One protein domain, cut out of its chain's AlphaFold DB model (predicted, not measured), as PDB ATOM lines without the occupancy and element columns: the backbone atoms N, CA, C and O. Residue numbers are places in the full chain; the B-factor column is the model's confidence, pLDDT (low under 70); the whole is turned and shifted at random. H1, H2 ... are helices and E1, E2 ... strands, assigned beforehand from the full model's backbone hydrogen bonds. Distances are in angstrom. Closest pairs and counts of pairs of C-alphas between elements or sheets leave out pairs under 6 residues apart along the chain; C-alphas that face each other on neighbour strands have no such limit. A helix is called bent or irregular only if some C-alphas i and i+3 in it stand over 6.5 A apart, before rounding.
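AT A GLANCE: This is residues 34 to 86 of the 93 residues of a protein of Tanacetum cinerariifolium (UniProt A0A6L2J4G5). A small two-stranded hairpin, E1 and E2, has one short and one long strand, and a single long helix, H1, runs in nearly the same direction as the long strand E2, with its first part packed beside E2 and its last part sticking out as a free arm. Between E2 and H1 a long loop turns at the far end of E2 and folds back along it, held there by a short pairing. The printed part has 53 residues, with two named strands and one named helix in the order E1, E2, H1; the sheet is antiparallel and the class is mixed, helices and strands. The whole is loose, with a radius of gyration of the C-alphas of 13.1 A, and elongated, spanning 45 by 27 by 16 A.

HOW THE PARTS SIT: The sheet has two strands, E1, residues 34 to 36, and E2, residues 41 to 49. They are antiparallel neighbours and form a hairpin, with 128 degrees between their N-to-C directions. The C-alphas of Glu 34 and Trp 43 face each other at 4.7 A. N 35 and O 42 are within hydrogen-bond range at 2.8 A, as are N 42 and O 35 at 3.0 A. Outside the named strands, residues 46 to 47 of E2 pair antiparallel with residues 56 to 57. H1, residues 66 to 84, has 4 pairs of C-alphas within 8 A of E2; the closest C-alphas are those of Trp 43 and Leu 66, 6.3 A apart. E1 and H1 are apart. In H1, 10 of 15 O i to N i+4 pairs are within hydrogen-bond range. H1 is neither bent nor irregular, but only just: C-alphas 68 and 71 are 6.2 A apart.

IN THESE COORDINATES: E2 measures 24.6 A from C-alpha 41 at (231.875, 219.393, 206.197) to C-alpha 49 at (230.352, 199.425, 220.522). E1 is short, with C-alpha 34 at (228.287, 214.961, 210.123). H1 measures 26.8 A from its first C-alpha to its last, C-alpha 84 at (217.505, 193.104, 220.031).

THE WHOLE: The two C-alphas farthest apart are those of Val 39 and Ser 86, at 44.7 A. Residues 36 to 41 stand free, and so do residues 77 to 86, of which 77 to 84 belong to H1; the body without them spans 30 by 21 by 15 A. The link from E1 to E2 is tight, and the link from E2 to H1, residues 50 to 65, is long. The printed part has no cut. The mean pLDDT of the printed part is 89.6, and residues 82 to 86 are under 70.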
ATOM      1  N   GLU A  34     227.849 213.802 210.895       93.25
ATOM      2  CA  GLU A  34     228.287 214.961 210.123       93.25
ATOM      3  C   GLU A  34     229.413 215.657 210.890       93.25
ATOM      4  O   GLU A  34     229.212 216.280 211.930       93.25
ATOM      5  N   CYS A  35     230.636 215.521 210.394       89.81
ATOM      6  CA  CYS A  35     231.803 216.176 210.953       89.81
ATOM      7  C   CYS A  35     231.972 217.551 210.312       89.81
ATOM      8  O   CYS A  35     232.292 217.664 209.124       89.81
ATOM      9  N   VAL A  36     231.816 218.593 211.124       92.12
ATOM     10  CA  VAL A  36     231.979 219.981 210.700       92.12
ATOM     11  C   VAL A  36     233.278 220.547 211.261       92.12
ATOM     12  O   VAL A  36     233.594 220.425 212.442       92.12
ATOM     13  N   THR A  37     234.037 221.192 210.391       89.00
ATOM     14  CA  THR A  37     235.208 222.013 210.710       89.00
ATOM     15  C   THR A  37     234.996 223.390 210.076       89.00
ATOM     16  O   THR A  37     234.173 223.496 209.164       89.00
ATOM     17  N   PRO A  38     235.750 224.436 210.458       95.69
ATOM     18  CA  PRO A  38     235.558 225.778 209.896       95.69
ATOM     19  C   PRO A  38     235.616 225.856 208.362       95.69
ATOM     20  O   PRO A  38     235.057 226.774 207.774       95.69
ATOM     21  N   VAL A  39     236.296 224.904 207.713       93.81
ATOM     22  CA  VAL A  39     236.529 224.902 206.259       93.81
ATOM     23  C   VAL A  39     235.976 223.675 205.533       93.81
ATOM     24  O   VAL A  39     235.932 223.666 204.308       93.81
ATOM     25  N   THR A  40     235.566 222.623 206.248       90.00
ATOM     26  CA  THR A  40     235.046 221.393 205.625       90.00
ATOM     27  C   THR A  40     233.889 220.798 206.413       90.00
ATOM     28  O   THR A  40     233.948 220.719 207.638       90.00
ATOM     29  N   CYS A  41     232.880 220.316 205.690       91.62
ATOM     30  CA  CYS A  41     231.875 219.393 206.197       91.62
ATOM     31  C   CYS A  41     232.061 218.048 205.485       91.62
ATOM     32  O   CYS A  41     232.216 217.999 204.261       91.62
ATOM     33  N   TYR A  42     232.089 216.958 206.246       92.31
ATOM     34  CA  TYR A  42     232.125 215.609 205.699       92.31
ATOM     35  C   TYR A  42     231.354 214.637 206.585       92.31
ATOM     36  O   TYR A  42     231.178 214.863 207.774       92.31
ATOM     37  N   TRP A  43     230.943 213.515 206.005       94.50
ATOM     38  CA  TRP A  43     230.258 212.453 206.732       94.50
ATOM     39  C   TRP A  43     231.230 211.333 207.093       94.50
ATOM     40  O   TRP A  43     232.084 210.961 206.281       94.50
ATOM     41  N   CYS A  44     231.083 210.765 208.285       94.62
ATOM     42  CA  CYS A  44     231.734 209.516 208.659       94.62
ATOM     43  C   CYS A  44     230.713 208.499 209.174       94.62
ATOM     44  O   CYS A  44     229.665 208.846 209.714       94.62
ATOM     45  N   LEU A  45     231.032 207.221 208.976       96.19
ATOM     46  CA  LEU A  45     230.292 206.107 209.552       96.19
ATOM     47  C   LEU A  45     231.086 205.566 210.739       96.19
ATOM     48  O   LEU A  45     232.265 205.222 210.593       96.19
ATOM     49  N   SER A  46     230.426 205.484 211.888       95.62
ATOM     50  CA  SER A  46     230.989 204.970 213.132       95.62
ATOM     51  C   SER A  46     230.070 203.923 213.750       95.62
ATOM     52  O   SER A  46     228.878 203.878 213.451       95.62
ATOM     53  N   LEU A  47     230.626 203.092 214.620       96.19
ATOM     54  CA  LEU A  47     229.898 202.101 215.398       96.19
ATOM     55  C   LEU A  47     229.975 202.494 216.872       96.19
ATOM     56  O   LEU A  47     231.069 202.722 217.392       96.19
ATOM     57  N   LEU A  48     228.821 202.560 217.527       96.12
ATOM     58  CA  LEU A  48     228.745 202.537 218.979       96.12
ATOM     59  C   LEU A  48     228.898 201.081 219.416       96.12
ATOM     60  O   LEU A  48     228.058 200.244 219.077       96.12
ATOM     61  N   VAL A  49     229.986 200.783 220.117       95.75
ATOM     62  CA  VAL A  49     230.352 199.425 220.522       95.75
ATOM     63  C   VAL A  49     230.257 199.325 222.043       95.75
ATOM     64  O   VAL A  49     230.669 200.235 222.756       95.75
ATOM     65  N   ARG A  50     229.670 198.237 222.537       94.50
ATOM     66  CA  ARG A  50     229.557 197.930 223.963       94.50
ATOM     67  C   ARG A  50     230.954 197.797 224.572       94.50
ATOM     68  O   ARG A  50     231.813 197.140 223.985       94.50
ATOM     69  N   ASP A  51     231.128 198.387 225.752       94.19
ATOM     70  CA  ASP A  51     232.378 198.403 226.524       94.19
ATOM     71  C   ASP A  51     233.551 199.141 225.844       94.19
ATOM     72  O   ASP A  51     234.701 198.948 226.229       94.19
ATOM     73  N   GLU A  52     233.273 199.989 224.848       94.62
ATOM     74  CA  GLU A  52     234.250 200.897 224.235       94.62
ATOM     75  C   GLU A  52     233.879 202.352 224.559       94.62
ATOM     76  O   GLU A  52     232.734 202.768 224.363       94.62
ATOM     77  N   ASP A  53     234.851 203.140 225.023       92.56
ATOM     78  CA  ASP A  53     234.631 204.540 225.423       92.56
ATOM     79  C   ASP A  53     234.465 205.487 224.219       92.56
ATOM     80  O   ASP A  53     233.860 206.557 224.325       92.56
ATOM     81  N   GLU A  54     235.002 205.101 223.059       93.88
ATOM     82  CA  GLU A  54     234.988 205.900 221.835       93.88
ATOM     83  C   GLU A  54     234.197 205.228 220.706       93.88
ATOM     84  O   GLU A  54     234.172 204.006 220.542       93.88
ATOM     85  N   LEU A  55     233.598 206.055 219.842       93.25
ATOM     86  CA  LEU A  55     232.981 205.574 218.610       93.25
ATOM     87  C   LEU A  55     234.037 204.962 217.683       93.25
ATOM     88  O   LEU A  55     234.990 205.621 217.258       93.25
ATOM     89  N   THR A  56     233.817 203.715 217.268       93.75
ATOM     90  CA  THR A  56     234.725 203.047 216.336       93.75
ATOM     91  C   THR A  56     234.446 203.498 214.904       93.75
ATOM     92  O   THR A  56     233.430 203.142 214.310       93.75
ATOM     93  N   LEU A  57     235.372 204.259 214.314       91.81
ATOM     94  CA  LEU A  57     235.296 204.670 212.909       91.81
ATOM     95  C   LEU A  57     235.458 203.475 211.959       91.81
ATOM     96  O   LEU A  57     236.485 202.792 211.977       91.81
ATOM     97  N   VAL A  58     234.493 203.297 211.050       91.81
ATOM     98  CA  VAL A  58     234.530 202.256 210.005       91.81
ATOM     99  C   VAL A  58     235.582 202.588 208.942       91.81
ATOM    100  O   VAL A  58     236.326 201.719 208.494       91.81
ATOM    101  N   PHE A  59     235.704 203.868 208.581       89.25
ATOM    102  CA  PHE A  59     236.694 204.364 207.625       89.25
ATOM    103  C   PHE A  59     237.589 205.413 208.297       89.25
ATOM    104  O   PHE A  59     237.247 206.588 208.357       89.25
ATOM    105  N   LYS A  60     238.753 204.996 208.817       80.12
ATOM    106  CA  LYS A  60     239.641 205.890 209.593       80.12
ATOM    107  C   LYS A  60     240.259 207.014 208.757       80.12
ATOM    108  O   LYS A  60     240.246 208.172 209.152       80.12
ATOM    109  N   LYS A  61     240.857 206.658 207.614       80.69
ATOM    110  CA  LYS A  61     241.611 207.592 206.752       80.69
ATOM    111  C   LYS A  61     240.861 207.996 205.489       80.69
ATOM    112  O   LYS A  61     241.277 208.923 204.802       80.69
ATOM    113  N   PHE A  62     239.789 207.281 205.169       84.25
ATOM    114  CA  PHE A  62     238.999 207.522 203.975       84.25
ATOM    115  C   PHE A  62     237.702 208.216 204.365       84.25
ATOM    116  O   PHE A  62     237.111 207.892 205.391       84.25
ATOM    117  N   ARG A  63     237.247 209.148 203.531       88.44
ATOM    118  CA  ARG A  63     235.961 209.831 203.698       88.44
ATOM    119  C   ARG A  63     235.085 209.484 202.500       88.44
ATOM    120  O   ARG A  63     235.010 210.282 201.564       88.44
ATOM    121  N   PRO A  64     234.512 208.261 202.448       92.38
ATOM    122  CA  PRO A  64     233.654 207.893 201.339       92.38
ATOM    123  C   PRO A  64     232.504 208.900 201.207       92.38
ATOM    124  O   PRO A  64     231.977 209.361 202.223       92.38
ATOM    125  N   PRO A  65     232.075 209.225 199.981       93.62
ATOM    126  CA  PRO A  65     230.888 210.037 199.776       93.62
ATOM    127  C   PRO A  65     229.669 209.428 200.479       93.62
ATOM    128  O   PRO A  65     229.510 208.207 200.506       93.62
ATOM    129  N   LEU A  66     228.754 210.273 200.961       94.50
ATOM    130  CA  LEU A  66     227.560 209.836 201.696       94.50
ATOM    131  C   LEU A  66     226.736 208.779 200.937       94.50
ATOM    132  O   LEU A  66     226.252 207.825 201.541       94.50
ATOM    133  N   LYS A  67     226.663 208.873 199.601       96.12
ATOM    134  CA  LYS A  67     225.995 207.877 198.740       96.12
ATOM    135  C   LYS A  67     226.536 206.446 198.889       96.12
ATOM    136  O   LYS A  67     225.808 205.503 198.608       96.12
ATOM    137  N   MET A  68     227.792 206.283 199.314       95.75
ATOM    138  CA  MET A  68     228.389 204.980 199.631       95.75
ATOM    139  C   MET A  68     228.168 204.584 201.092       95.75
ATOM    140  O   MET A  68     228.008 203.403 201.378       95.75
ATOM    141  N   LEU A  69     228.149 205.551 202.013       95.94
ATOM    142  CA  LEU A  69     227.967 205.285 203.441       95.94
ATOM    143  C   LEU A  69     226.529 204.868 203.778       95.94
ATOM    144  O   LEU A  69     226.337 203.978 204.600       95.94
ATOM    145  N   VAL A  70     225.523 205.471 203.136       96.94
ATOM    146  CA  VAL A  70     224.101 205.223 203.441       96.94
ATOM    147  C   VAL A  70     223.691 203.755 203.255       96.94
ATOM    148  O   VAL A  70     223.067 203.218 204.169       96.94
ATOM    149  N   PRO A  71     224.014 203.066 202.141       97.50
ATOM    150  CA  PRO A  71     223.682 201.648 201.991       97.50
ATOM    151  C   PRO A  71     224.339 200.762 203.056       97.50
ATOM    152  O   PRO A  71     223.691 199.862 203.581       97.50
ATOM    153  N   ILE A  72     225.597 201.050 203.409       95.75
ATOM    154  CA  ILE A  72     226.339 200.307 204.438       95.75
ATOM    155  C   ILE A  72     225.684 200.522 205.803       95.75
ATOM    156  O   ILE A  72     225.401 199.562 206.508       95.75
ATOM    157  N   TRP A  73     225.390 201.775 206.152       97.06
ATOM    158  CA  TRP A  73     224.706 202.124 207.392       97.06
ATOM    159  C   TRP A  73     223.348 201.422 207.515       97.06
ATOM    160  O   TRP A  73     223.086 200.802 208.535       97.06
ATOM    161  N   LYS A  74     222.524 201.428 206.456       97.06
ATOM    162  CA  LYS A  74     221.229 200.726 206.446       97.06
ATOM    163  C   LYS A  74     221.369 199.220 206.661       97.06
ATOM    164  O   LYS A  74     220.592 198.648 207.416       97.06
ATOM    165  N   ALA A  75     222.344 198.590 206.003       95.12
ATOM    166  CA  ALA A  75     222.606 197.164 206.172       95.12
ATOM    167  C   ALA A  75     223.056 196.836 207.604       95.12
ATOM    168  O   ALA A  75     222.630 195.832 208.162       95.12
ATOM    169  N   LEU A  76     223.873 197.705 208.208       95.12
ATOM    170  CA  LEU A  76     224.282 197.563 209.600       95.12
ATOM    171  C   LEU A  76     223.101 197.735 210.557       95.12
ATOM    172  O   LEU A  76     222.979 196.920 211.458       95.12
ATOM    173  N   CYS A  77     222.227 198.728 210.348       95.19
ATOM    174  CA  CYS A  77     221.042 198.911 211.192       95.19
ATOM    175  C   CYS A  77     220.142 197.675 211.138       95.19
ATOM    176  O   CYS A  77     219.798 197.122 212.170       95.19
ATOM    177  N   ALA A  78     219.852 197.170 209.934       94.44
ATOM    178  CA  ALA A  78     219.060 195.952 209.786       94.44
ATOM    179  C   ALA A  78     219.697 194.746 210.500       94.44
ATOM    180  O   ALA A  78     218.985 193.928 211.069       94.44
ATOM    181  N   ALA A  79     221.027 194.639 210.488       91.50
ATOM    182  CA  ALA A  79     221.736 193.561 211.167       91.50
ATOM    183  C   ALA A  79     221.740 193.709 212.700       91.50
ATOM    184  O   ALA A  79     221.704 192.696 213.389       91.50
ATOM    185  N   THR A  80     221.792 194.935 213.234       91.25
ATOM    186  CA  THR A  80     221.782 195.186 214.686       91.25
ATOM    187  C   THR A  80     220.381 195.110 215.283       91.25
ATOM    188  O   THR A  80     220.220 194.566 216.369       91.25
ATOM    189  N   ASP A  81     219.360 195.576 214.561       85.25
ATOM    190  CA  ASP A  81     217.969 195.585 215.035       85.25
ATOM    191  C   ASP A  81     217.393 194.158 215.152       85.25
ATOM    192  O   ASP A  81     216.504 193.896 215.961       85.25
ATOM    193  N   CYS A  82     217.907 193.200 214.368       64.19
ATOM    194  CA  CYS A  82     217.508 191.796 214.471       64.19
ATOM    195  C   CYS A  82     217.933 191.145 215.797       64.19
ATOM    196  O   CYS A  82     217.197 190.300 216.304       64.19
ATOM    197  N   GLU A  83     219.075 191.535 216.369       59.75
ATOM    198  CA  GLU A  83     219.600 190.929 217.600       59.75
ATOM    199  C   GLU A  83     218.804 191.363 218.843       59.75
ATOM    200  O   GLU A  83     218.553 190.533 219.716       59.75
ATOM    201  N   GLU A  84     218.308 192.607 218.896       56.16
ATOM    202  CA  GLU A  84     217.505 193.104 220.031       56.16
ATOM    203  C   GLU A  84     216.195 192.319 220.232       56.16
ATOM    204  O   GLU A  84     215.679 192.235 221.346       56.16
ATOM    205  N   SER A  85     215.660 191.706 219.170       54.84
ATOM    206  CA  SER A  85     214.427 190.908 219.239       54.84
ATOM    207  C   SER A  85     214.620 189.501 219.822       54.84
ATOM    208  O   SER A  85     213.653 188.872 220.252       54.84
ATOM    209  N   SER A  86     215.858 189.005 219.848       53.31
ATOM    210  CA  SER A  86     216.197 187.648 220.299       53.31
ATOM    211  C   SER A  86     216.366 187.533 221.817       53.31
ATOM    212  O   SER A  86     216.196 186.444 222.358       53.31
TER     213      SER A  86